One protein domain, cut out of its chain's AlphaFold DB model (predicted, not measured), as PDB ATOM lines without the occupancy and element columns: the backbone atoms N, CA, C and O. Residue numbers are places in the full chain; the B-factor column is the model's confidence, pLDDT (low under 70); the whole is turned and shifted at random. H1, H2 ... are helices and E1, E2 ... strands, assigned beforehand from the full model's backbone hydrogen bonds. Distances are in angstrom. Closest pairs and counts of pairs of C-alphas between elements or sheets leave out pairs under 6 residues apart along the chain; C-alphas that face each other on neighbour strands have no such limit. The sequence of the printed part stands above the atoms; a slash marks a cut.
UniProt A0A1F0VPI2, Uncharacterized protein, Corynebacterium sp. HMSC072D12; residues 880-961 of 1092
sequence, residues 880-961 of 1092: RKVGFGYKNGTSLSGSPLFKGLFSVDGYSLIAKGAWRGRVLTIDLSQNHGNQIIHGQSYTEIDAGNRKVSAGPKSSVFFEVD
ATOM      1  N   ARG A 880       3.864  -6.433 -45.025       62.94
ATOM      2  CA  ARG A 880       4.281  -5.393 -44.070       62.94
ATOM      3  C   ARG A 880       3.609  -4.060 -44.370       62.94
ATOM      4  O   ARG A 880       3.707  -3.533 -45.475       62.94
ATOM      5  N   LYS A 881       2.956  -3.463 -43.370       72.88
ATOM      6  CA  LYS A 881       2.321  -2.145 -43.527       72.88
ATOM      7  C   LYS A 881       3.295  -1.055 -43.088       72.88
ATOM      8  O   LYS A 881       3.295  -0.646 -41.930       72.88
ATOM      9  N   VAL A 882       4.124  -0.595 -44.020       77.06
ATOM     10  CA  VAL A 882       5.007   0.564 -43.817       77.06
ATOM     11  C   VAL A 882       4.277   1.883 -44.071       77.06
ATOM     12  O   VAL A 882       3.285   1.939 -44.803       77.06
ATOM     13  N   GLY A 883       4.768   2.974 -43.489       79.88
ATOM     14  CA  GLY A 883       4.237   4.295 -43.790       79.88
ATOM     15  C   GLY A 883       5.032   5.462 -43.225       79.88
ATOM     16  O   GLY A 883       5.964   5.316 -42.435       79.88
ATOM     17  N   PHE A 884       4.606   6.648 -43.653       82.56
ATOM     18  CA  PHE A 884       5.128   7.934 -43.217       82.56
ATOM     19  C   PHE A 884       4.009   8.811 -42.645       82.56
ATOM     20  O   PHE A 884       2.858   8.783 -43.107       82.56
ATOM     21  N   GLY A 885       4.366   9.613 -41.651       86.56
ATOM     22  CA  GLY A 885       3.506  10.584 -40.998       86.56
ATOM     23  C   GLY A 885       4.293  11.763 -40.445       86.56
ATOM     24  O   GLY A 885       5.516  11.734 -40.356       86.56
ATOM     25  N   TYR A 886       3.579  12.816 -40.060       89.38
ATOM     26  CA  TYR A 886       4.174  14.014 -39.483       89.38
ATOM     27  C   TYR A 886       3.321  14.542 -38.326       89.38
ATOM     28  O   TYR A 886       2.120  14.804 -38.481       89.38
ATOM     29  N   LYS A 887       3.957  14.687 -37.160       89.56
ATOM     30  CA  LYS A 887       3.402  15.262 -35.930       89.56
ATOM     31  C   LYS A 887       3.702  16.759 -35.904       89.56
ATOM     32  O   LYS A 887       4.845  17.156 -36.105       89.56
ATOM     33  N   ASN A 888       2.696  17.584 -35.620       87.00
ATOM     34  CA  ASN A 888       2.848  19.026 -35.420       87.00
ATOM     35  C   ASN A 888       2.022  19.464 -34.204       87.00
ATOM     36  O   ASN A 888       0.792  19.506 -34.261       87.00
ATOM     37  N   GLY A 889       2.690  19.733 -33.084       84.88
ATOM     38  CA  GLY A 889       2.059  19.912 -31.782       84.88
ATOM     39  C   GLY A 889       1.244  18.674 -31.401       84.88
ATOM     40  O   GLY A 889       1.793  17.578 -31.262       84.88
ATOM     41  N   THR A 890      -0.068  18.869 -31.272       86.44
ATOM     42  CA  THR A 890      -1.091  17.844 -30.999       86.44
ATOM     43  C   THR A 890      -1.697  17.211 -32.259       86.44
ATOM     44  O   THR A 890      -2.461  16.254 -32.155       86.44
ATOM     45  N   SER A 891      -1.381  17.722 -33.454       87.12
ATOM     46  CA  SER A 891      -1.986  17.286 -34.718       87.12
ATOM     47  C   SER A 891      -1.151  16.229 -35.446       87.12
ATOM     48  O   SER A 891       0.076  16.319 -35.495       87.12
ATOM     49  N   LEU A 892      -1.832  15.267 -36.080       90.19
ATOM     50  CA  LEU A 892      -1.227  14.259 -36.956       90.19
ATOM     51  C   LEU A 892      -1.617  14.485 -38.420       90.19
ATOM     52  O   LEU A 892      -2.794  14.592 -38.775       90.19
ATOM     53  N   SER A 893      -0.611  14.488 -39.286       84.69
ATOM     54  CA  SER A 893      -0.717  14.589 -40.744       84.69
ATOM     55  C   SER A 893       0.013  13.413 -41.407       84.69
ATOM     56  O   SER A 893       0.820  12.751 -40.761       84.69
ATOM     57  N   GLY A 894      -0.323  13.086 -42.657       78.56
ATOM     58  CA  GLY A 894       0.108  11.844 -43.317       78.56
ATOM     59  C   GLY A 894      -1.051  10.881 -43.591       78.56
ATOM     60  O   GLY A 894      -2.214  11.296 -43.621       78.56
ATOM     61  N   SER A 895      -0.727   9.606 -43.821       77.06
ATOM     62  CA  SER A 895      -1.676   8.607 -44.333       77.06
ATOM     63  C   SER A 895      -2.843   8.304 -43.369       77.06
ATOM     64  O   SER A 895      -2.703   8.458 -42.150       77.06
ATOM     65  N   PRO A 896      -3.997   7.818 -43.875       79.62
ATOM     66  CA  PRO A 896      -5.084   7.329 -43.023       79.62
ATOM     67  C   PRO A 896      -4.626   6.221 -42.067       79.62
ATOM     68  O   PRO A 896      -5.051   6.197 -40.916       79.62
ATOM     69  N   LEU A 897      -3.701   5.362 -42.516       80.19
ATOM     70  CA  LEU A 897      -3.071   4.329 -41.694       80.19
ATOM     71  C   LEU A 897      -2.297   4.944 -40.518       80.19
ATOM     72  O   LEU A 897      -2.549   4.573 -39.378       80.19
ATOM     73  N   PHE A 898      -1.429   5.933 -40.759       86.19
ATOM     74  CA  PHE A 898      -0.679   6.617 -39.697       86.19
ATOM     75  C   PHE A 898      -1.609   7.237 -38.641       86.19
ATOM     76  O   PHE A 898      -1.463   6.995 -37.442       86.19
ATOM     77  N   LYS A 899      -2.631   7.978 -39.089       86.94
ATOM     78  CA  LYS A 899      -3.645   8.574 -38.200       86.94
ATOM     79  C   LYS A 899      -4.492   7.511 -37.484       86.94
ATOM     80  O   LYS A 899      -4.980   7.753 -36.381       86.94
ATOM     81  N   GLY A 900      -4.660   6.334 -38.084       84.81
ATOM     82  CA  GLY A 900      -5.309   5.167 -37.487       84.81
ATOM     83  C   GLY A 900      -4.462   4.482 -36.410       84.81
ATOM     84  O   GLY A 900      -5.015   4.063 -35.398       84.81
ATOM     85  N   LEU A 901      -3.138   4.432 -36.575       88.75
ATOM     86  CA  LEU A 901      -2.217   3.724 -35.676       88.75
ATOM     87  C   LEU A 901      -1.753   4.548 -34.468       88.75
ATOM     88  O   LEU A 901      -1.422   3.951 -33.448       88.75
ATOM     89  N   PHE A 902      -1.762   5.887 -34.532       92.12
ATOM     90  CA  PHE A 902      -1.231   6.738 -33.453       92.12
ATOM     91  C   PHE A 902      -2.214   7.791 -32.919       92.12
ATOM     92  O   PHE A 902      -3.098   8.282 -33.627       92.12
ATOM     93  N   SER A 903      -2.043   8.169 -31.655       92.38
ATOM     94  CA  SER A 903      -2.562   9.402 -31.036       92.38
ATOM     95  C   SER A 903      -1.414  10.194 -30.408       92.38
ATOM     96  O   SER A 903      -0.340   9.641 -30.189       92.38
ATOM     97  N   VAL A 904      -1.619  11.482 -30.118       91.44
ATOM     98  CA  VAL A 904      -0.603  12.334 -29.478       91.44
ATOM     99  C   VAL A 904      -0.865  12.456 -27.979       91.44
ATOM    100  O   VAL A 904      -1.991  12.729 -27.574       91.44
ATOM    101  N   ASP A 905       0.197  12.316 -27.190       88.31
ATOM    102  CA  ASP A 905       0.254  12.627 -25.761       88.31
ATOM    103  C   ASP A 905       1.486  13.516 -25.519       88.31
ATOM    104  O   ASP A 905       2.616  13.031 -25.456       88.31
ATOM    105  N   GLY A 906       1.291  14.839 -25.501       83.94
ATOM    106  CA  GLY A 906       2.368  15.827 -25.354       83.94
ATOM    107  C   GLY A 906       3.507  15.670 -26.378       83.94
ATOM    108  O   GLY A 906       3.310  15.802 -27.592       83.94
ATOM    109  N   TYR A 907       4.715  15.390 -25.878       81.69
ATOM    110  CA  TYR A 907       5.921  15.096 -26.668       81.69
ATOM    111  C   TYR A 907       6.094  13.591 -26.943       81.69
ATOM    112  O   TYR A 907       7.193  13.036 -26.891       81.69
ATOM    113  N   SER A 908       4.990  12.891 -27.193       87.19
ATOM    114  CA  SER A 908       5.011  11.475 -27.543       87.19
ATOM    115  C   SER A 908       3.869  11.089 -28.476       87.19
ATOM    116  O   SER A 908       2.829  11.752 -28.549       87.19
ATOM    117  N   LEU A 909       4.069   9.976 -29.175       91.62
ATOM    118  CA  LEU A 909       3.024   9.250 -29.889       91.62
ATOM    119  C   LEU A 909       2.647   8.011 -29.079       91.62
ATOM    120  O   LEU A 909       3.518   7.299 -28.584       91.62
ATOM    121  N   ILE A 910       1.352   7.739 -28.975       92.19
ATOM    122  CA  ILE A 910       0.812   6.529 -28.353       92.19
ATOM    123  C   ILE A 910       0.282   5.617 -29.456       92.19
ATOM    124  O   ILE A 910      -0.588   6.019 -30.233       92.19
ATOM    125  N   ALA A 911       0.812   4.399 -29.530       89.38
ATOM    126  CA  ALA A 911       0.438   3.392 -30.512       89.38
ATOM    127  C   ALA A 911      -0.894   2.718 -30.127       89.38
ATOM    128  O   ALA A 911      -0.973   1.945 -29.170       89.38
ATOM    129  N   LYS A 912      -1.949   2.993 -30.897       84.19
ATOM    130  CA  LYS A 912      -3.330   2.531 -30.683       84.19
ATOM    131  C   LYS A 912      -3.530   1.102 -31.192       84.19
ATOM    132  O   LYS A 912      -3.006   0.751 -32.242       84.19
ATOM    133  N   GLY A 913      -4.342   0.304 -30.499       74.38
ATOM    134  CA  GLY A 913      -4.563  -1.110 -30.838       74.38
ATOM    135  C   GLY A 913      -3.397  -2.017 -30.421       74.38
ATOM    136  O   GLY A 913      -2.506  -1.580 -29.700       74.38
ATOM    137  N   ALA A 914      -3.418  -3.275 -30.864       70.19
ATOM    138  CA  ALA A 914      -2.491  -4.333 -30.437       70.19
ATOM    139  C   ALA A 914      -1.458  -4.723 -31.519       70.19
ATOM    140  O   ALA A 914      -1.112  -5.890 -31.648       70.19
ATOM    141  N   TRP A 915      -1.012  -3.767 -32.340       77.88
ATOM    142  CA  TRP A 915      -0.040  -4.020 -33.416       77.88
ATOM    143  C   TRP A 915       1.407  -4.021 -32.923       77.88
ATOM    144  O   TRP A 915       1.724  -3.206 -32.056       77.88
ATOM    145  N   ARG A 916       2.272  -4.876 -33.487       80.88
ATOM    146  CA  ARG A 916       3.731  -4.821 -33.286       80.88
ATOM    147  C   ARG A 916       4.443  -4.164 -34.464       80.88
ATOM    148  O   ARG A 916       3.930  -4.183 -35.586       80.88
ATOM    149  N   GLY A 917       5.587  -3.550 -34.197       84.81
ATOM    150  CA  GLY A 917       6.433  -3.001 -35.245       84.81
ATOM    151  C   GLY A 917       7.437  -1.978 -34.744       84.81
ATOM    152  O   GLY A 917       7.750  -1.900 -33.557       84.81
ATOM    153  N   ARG A 918       7.948  -1.164 -35.662       87.69
ATOM    154  CA  ARG A 918       9.088  -0.271 -35.429       87.69
ATOM    155  C   ARG A 918       8.752   1.151 -35.828       87.69
ATOM    156  O   ARG A 918       8.110   1.370 -36.855       87.69
ATOM    157  N   VAL A 919       9.193   2.121 -35.033       90.62
ATOM    158  CA  VAL A 919       8.945   3.546 -35.272       90.62
ATOM    159  C   VAL A 919      10.247   4.324 -35.150       90.62
ATOM    160  O   VAL A 919      10.914   4.272 -34.121       90.62
ATOM    161  N   LEU A 920      10.584   5.071 -36.198       90.06
ATOM    162  CA  LEU A 920      11.652   6.062 -36.211       90.06
ATOM    163  C   LEU A 920      11.015   7.452 -36.232       90.06
ATOM    164  O   LEU A 920      10.295   7.801 -37.172       90.06
ATOM    165  N   THR A 921      11.299   8.256 -35.216       89.94
ATOM    166  CA  THR A 921      10.953   9.678 -35.186       89.94
ATOM    167  C   THR A 921      12.194  10.512 -35.471       89.94
ATOM    168  O   THR A 921      13.283  10.222 -34.982       89.94
ATOM    169  N   ILE A 922      12.031  11.541 -36.297       87.19
ATOM    170  CA  ILE A 922      13.044  12.548 -36.604       87.19
ATOM    171  C   ILE A 922      12.472  13.879 -36.138       87.19
ATOM    172  O   ILE A 922      11.515  14.383 -36.731       87.19
ATOM    173  N   ASP A 923      13.036  14.422 -35.065       87.50
ATOM    174  CA  ASP A 923      12.570  15.658 -34.447       87.50
ATOM    175  C   ASP A 923      13.150  16.870 -35.173       87.50
ATOM    176  O   ASP A 923      14.348  16.950 -35.459       87.50
ATOM    177  N   LEU A 924      12.269  17.815 -35.492       81.19
ATOM    178  CA  LEU A 924      12.530  18.909 -36.415       81.19
ATOM    179  C   LEU A 924      12.240  20.258 -35.756       81.19
ATOM    180  O   LEU A 924      11.213  20.450 -35.104       81.19
ATOM    181  N   SER A 925      13.097  21.243 -36.009       75.38
ATOM    182  CA  SER A 925      12.754  22.656 -35.834       75.38
ATOM    183  C   SER A 925      12.766  23.371 -37.182       75.38
ATOM    184  O   SER A 925      13.305  22.874 -38.168       75.38
ATOM    185  N   GLN A 926      12.166  24.558 -37.230       68.19
ATOM    186  CA  GLN A 926      12.337  25.486 -38.346       68.19
ATOM    187  C   GLN A 926      13.179  26.657 -37.864       68.19
ATOM    188  O   GLN A 926      12.878  27.230 -36.819       68.19
ATOM    189  N   ASN A 927      14.206  27.017 -38.627       56.69
ATOM    190  CA  ASN A 927      14.985  28.226 -38.399       56.69
ATOM    191  C   ASN A 927      15.203  28.913 -39.754       56.69
ATOM    192  O   ASN A 927      15.770  28.312 -40.663       56.69
ATOM    193  N   HIS A 928      14.672  30.130 -39.913       52.97
ATOM    194  CA  HIS A 928      14.742  30.934 -41.146       52.97
ATOM    195  C   HIS A 928      14.445  30.168 -42.457       52.97
ATOM    196  O   HIS A 928      15.148  30.310 -43.451       52.97
ATOM    197  N   GLY A 929      13.395  29.340 -42.464       59.09
ATOM    198  CA  GLY A 929      12.951  28.586 -43.647       59.09
ATOM    199  C   GLY A 929      13.596  27.206 -43.828       59.09
ATOM    200  O   GLY A 929      12.971  26.340 -44.435       59.09
ATOM    201  N   ASN A 930      14.759  26.946 -43.224       57.28
ATOM    202  CA  ASN A 930      15.363  25.612 -43.211       57.28
ATOM    203  C   ASN A 930      14.786  24.742 -42.086       57.28
ATOM    204  O   ASN A 930      14.554  25.209 -40.964       57.28
ATOM    205  N   GLN A 931      14.574  23.456 -42.383       65.06
ATOM    206  CA  GLN A 931      14.295  22.440 -41.369       65.06
ATOM    207  C   GLN A 931      15.615  21.921 -40.793       65.06
ATOM    208  O   GLN A 931      16.502  21.521 -41.543       65.06
ATOM    209  N   ILE A 932      15.741  21.927 -39.466       73.31
ATOM    210  CA  ILE A 932      16.916  21.422 -38.746       73.31
ATOM    211  C   ILE A 932      16.503  20.159 -37.994       73.31
ATOM    212  O   ILE A 932      15.514  20.183 -37.260       73.31
ATOM    213  N   ILE A 933      17.260  19.075 -38.167       77.69
ATOM    214  CA  ILE A 933      17.099  17.836 -37.397       77.69
ATOM    215  C   ILE A 933      17.768  18.033 -36.034       77.69
ATOM    216  O   ILE A 933      18.967  18.292 -35.974       77.69
ATOM    217  N   HIS A 934      17.000  17.912 -34.950       73.25
ATOM    218  CA  HIS A 934      17.501  18.023 -33.567       73.25
ATOM    219  C   HIS A 934      17.821  16.676 -32.931       73.25
ATOM    220  O   HIS A 934      18.617  16.602 -32.002       73.25
ATOM    221  N   GLY A 935      17.209  15.608 -33.429       76.31
ATOM    222  CA  GLY A 935      17.429  14.265 -32.927       76.31
ATOM    223  C   GLY A 935      16.668  13.237 -33.743       76.31
ATOM    224  O   GLY A 935      15.754  13.564 -34.503       76.31
ATOM    225  N   GLN A 936      17.057  11.981 -33.570       83.25
ATOM    226  CA  GLN A 936      16.314  10.833 -34.062       83.25
ATOM    227  C   GLN A 936      16.109   9.870 -32.899       83.25
ATOM    228  O   GLN A 936      17.023   9.680 -32.096       83.25
ATOM    229  N   SER A 937      14.928   9.267 -32.796       81.56
ATOM    230  CA  SER A 937      14.676   8.209 -31.822       81.56
ATOM    231  C   SER A 937      14.026   7.012 -32.495       81.56
ATOM    232  O   SER A 937      13.105   7.151 -33.299       81.56
ATOM    233  N   TYR A 938      14.542   5.833 -32.177       86.56
ATOM    234  CA  TYR A 938      13.991   4.558 -32.599       86.56
ATOM    235  C   TYR A 938      13.239   3.942 -31.420       86.56
ATOM    236  O   TYR A 938      13.690   4.009 -30.275       86.56
ATOM    237  N   THR A 939      12.068   3.371 -31.673       86.62
ATOM    238  CA  THR A 939      11.260   2.704 -30.652       86.62
ATOM    239  C   THR A 939      10.560   1.502 -31.263       86.62
ATOM    240  O   THR A 939       9.860   1.623 -32.270       86.62
ATOM    241  N   GLU A 940      10.724   0.347 -30.626       87.94
ATOM    242  CA  GLU A 940       9.941  -0.846 -30.934       87.94
ATOM    243  C   GLU A 940       8.619  -0.792 -30.169       87.94
ATOM    244  O   GLU A 940       8.567  -0.431 -28.990       87.94
ATOM    245  N   ILE A 941       7.546  -1.094 -30.889       86.06
ATOM    246  CA  ILE A 941       6.174  -1.105 -30.414       86.06
ATOM    247  C   ILE A 941       5.761  -2.557 -30.223       86.06
ATOM    248  O   ILE A 941       5.709  -3.328 -31.178       86.06
ATOM    249  N   ASP A 942       5.422  -2.917 -28.988       81.88
ATOM    250  CA  ASP A 942       4.972  -4.258 -28.621       81.88
ATOM    251  C   ASP A 942       3.806  -4.198 -27.612       81.88
ATOM    252  O   ASP A 942       3.049  -3.228 -27.593       81.88
ATOM    253  N   ALA A 943       3.583  -5.246 -26.816       70.94
ATOM    254  CA  ALA A 943       2.525  -5.258 -25.802       70.94
ATOM    255  C   ALA A 943       2.879  -4.462 -24.525       70.94
ATOM    256  O   ALA A 943       1.976  -3.940 -23.872       70.94
ATOM    257  N   GLY A 944       4.163  -4.366 -24.168       76.56
ATOM    258  CA  GLY A 944       4.665  -3.634 -23.002       76.56
ATOM    259  C   GLY A 944       5.052  -2.185 -23.310       76.56
ATOM    260  O   GLY A 944       4.908  -1.318 -22.449       76.56
ATOM    261  N   ASN A 945       5.480  -1.895 -24.540       84.81
ATOM    262  CA  ASN A 945       5.894  -0.572 -24.983       84.81
ATOM    263  C   ASN A 945       4.958  -0.005 -26.063       84.81
ATOM    264  O   ASN A 945       4.980  -0.419 -27.222       84.81
ATOM    265  N   ARG A 946       4.128   0.977 -25.681       88.31
ATOM    266  CA  ARG A 946       3.184   1.679 -26.581       88.31
ATOM    267  C   ARG A 946       3.518   3.158 -26.811       88.31
ATOM    268  O   ARG A 946       2.767   3.820 -27.527       88.31
ATOM    269  N   LYS A 947       4.568   3.703 -26.183       92.19
ATOM    270  CA  LYS A 947       4.856   5.150 -26.152       92.19
ATOM    271  C   LYS A 947       6.170   5.452 -26.875       92.19
ATOM    272  O   LYS A 947       7.232   5.044 -26.429       92.19
ATOM    273  N   VAL A 948       6.083   6.194 -27.978       91.56
ATOM    274  CA  VAL A 948       7.226   6.624 -28.800       91.56
ATOM    275  C   VAL A 948       7.568   8.071 -28.473       91.56
ATOM    276  O   VAL A 948       6.672   8.919 -28.446       91.56
ATOM    277  N   SER A 949       8.852   8.372 -28.279       88.88
ATOM    278  CA  SER A 949       9.315   9.755 -28.126       88.88
ATOM    279  C   SER A 949       9.151  10.524 -29.440       88.88
ATOM    280  O   SER A 949       9.578  10.061 -30.497       88.88
ATOM    281  N   ALA A 950       8.495  11.683 -29.400       87.62
ATOM    282  CA  ALA A 950       8.271  12.513 -30.582       87.62
ATOM    283  C   ALA A 950       8.075  13.972 -30.165       87.62
ATOM    284  O   ALA A 950       7.043  14.318 -29.577       87.62
ATOM    285  N   GLY A 951       9.048  14.820 -30.483       83.19
ATOM    286  CA  GLY A 951       9.088  16.231 -30.131       83.19
ATOM    287  C   GLY A 951       7.909  17.090 -30.631       83.19
ATOM    288  O   GLY A 951       6.850  16.607 -31.057       83.19
ATOM    289  N   PRO A 952       8.033  18.426 -30.543       82.81
ATOM    290  CA  PRO A 952       6.958  19.340 -30.929       82.81
ATOM    291  C   PRO A 952       6.579  19.206 -32.410       82.81
ATOM    292  O   PRO A 952       5.404  19.305 -32.757       82.81
ATOM    293  N   LYS A 953       7.569  18.962 -33.272       87.88
ATOM    294  CA  LYS A 953       7.428  18.701 -34.706       87.88
ATOM    295  C   LYS A 953       8.307  17.502 -35.049       87.88
ATOM    296  O   LYS A 953       9.506  17.559 -34.790       87.88
ATOM    297  N   SER A 954       7.730  16.452 -35.628       88.19
ATOM    298  CA  SER A 954       8.472  15.219 -35.919       88.19
ATOM    299  C   SER A 954       7.997  14.572 -37.211       88.19
ATOM    300  O   SER A 954       6.800  14.337 -37.388       88.19
ATOM    301  N   SER A 955       8.945  14.219 -38.072       88.56
ATOM    302  CA  SER A 955       8.737  13.251 -39.151       88.56
ATOM    303  C   SER A 955       8.758  11.845 -38.559       88.56
ATOM    304  O   SER A 955       9.597  11.546 -37.715       88.56
ATOM    305  N   VAL A 956       7.825  10.989 -38.968       88.75
ATOM    306  CA  VAL A 956       7.608   9.668 -38.368       88.75
ATOM    307  C   VAL A 956       7.565   8.618 -39.464       88.75
ATOM    308  O   VAL A 956       6.672   8.630 -40.310       88.75
ATOM    309  N   PHE A 957       8.510   7.692 -39.421       88.62
ATOM    310  CA  PHE A 957       8.544   6.507 -40.267       88.62
ATOM    311  C   PHE A 957       8.161   5.312 -39.407       88.62
ATOM    312  O   PHE A 957       8.628   5.195 -38.274       88.62
ATOM    313  N   PHE A 958       7.302   4.437 -39.918       87.50
ATOM    314  CA  PHE A 958       6.901   3.243 -39.186       87.50
ATOM    315  C   PHE A 958       6.781   2.026 -40.097       87.50
ATOM    316  O   PHE A 958       6.437   2.128 -41.275       87.50
ATOM    317  N   GLU A 959       7.037   0.870 -39.504       85.69
ATOM    318  CA  GLU A 959       6.801  -0.461 -40.042       85.69
ATOM    319  C   GLU A 959       5.866  -1.174 -39.064       85.69
ATOM    320  O   GLU A 959       6.104  -1.137 -37.859       85.69
ATOM    321  N   VAL A 960       4.795  -1.786 -39.565       82.56
ATOM    322  CA  VAL A 960       3.967  -2.725 -38.799       82.56
ATOM    323  C   VAL A 960       4.297  -4.133 -39.269       82.56
ATOM    324  O   VAL A 960       4.263  -4.398 -40.479       82.56
ATOM    325  N   ASP A 961       4.582  -5.011 -38.313       78.69
ATOM    326  CA  ASP A 961       4.926  -6.405 -38.567       78.69
ATOM    327  C   ASP A 961       3.756  -7.144 -39.245       78.69
ATOM    328  O   ASP A 961       2.583  -6.802 -39.035       78.69
TER     329      ASP A 961
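Overview. This is residues 880 to 961 of the 1092 residues of an uncharacterized protein of Corynebacterium sp. HMSC072D12 (UniProt A0A1F0VPI2). A small sandwich: a twisted sheet of five strands is partly covered by a sheet of three short strands, E3, E4 and E7, and the short helix H1, six residues, packs on E1 of the larger sheet. The long hairpin E5 and E6 makes the length. The printed part has 82 residues, mostly strand, in the order E1 E2 H1 E3 E4 E5 E6 E7 E8; the sheets, E2 E1 E8 E5 E6 and E3 E4 E7, are antiparallel. It is compact, radius of gyration of the C-alphas 12.1 A, with an elongated outline of 40 by 23 by 21 A.

Along the chain. E1, residues 881 to 888, begins at C-alpha (2.321, -2.145, -43.527) and is 22.7 A long. E2 is residues 891 to 894, H1 896 to 901, E3 902 to 905 and E4 908 to 911. E5, residues 917 to 927, measures 32.5 A; E6, residues 930 to 941, measures 31.0 A and bends by 56 degrees at residue 934. E7 is residues 947 to 949; E8, residues 953 to 960, measures 22.1 A and ends at C-alpha (3.967, -2.725, -38.799).

Arrangement. E1 pairs with E2, N 886 to O 893 at 2.8 A, and with E8, N 885 to O 956 at 2.8 A. E8 pairs with E5, N 922 to O 955 at 2.8 A, and E5 with E6, N 921 to O 937 at 2.9 A. In the smaller sheet, N 910 and O 903 of E4 and E3 are 2.8 A apart, and N 909 and O 948 of E4 and E7 2.9 A. The sheets' facing parts are 9.1 A centre to centre, their planes 20 degrees apart; the closest C-alphas of E6 and E7, Thr 939 and Val 948, are 5.9 A apart. H1 is on the larger sheet, its closest C-alphas to E1 being Phe 898 and Gly 885, 5.9 A, and only grazes the smaller. In H1 every O i to N i+4 pair is within hydrogen-bond range.

Size, cuts and confidence. The C-alphas farthest apart, of His 928 and Ala 943, are 41.2 A apart. The printed part has no cut, and its links are tight. Mean pLDDT of the printed part is 82.3; residue 880 and residues 926 to 931 are under 70.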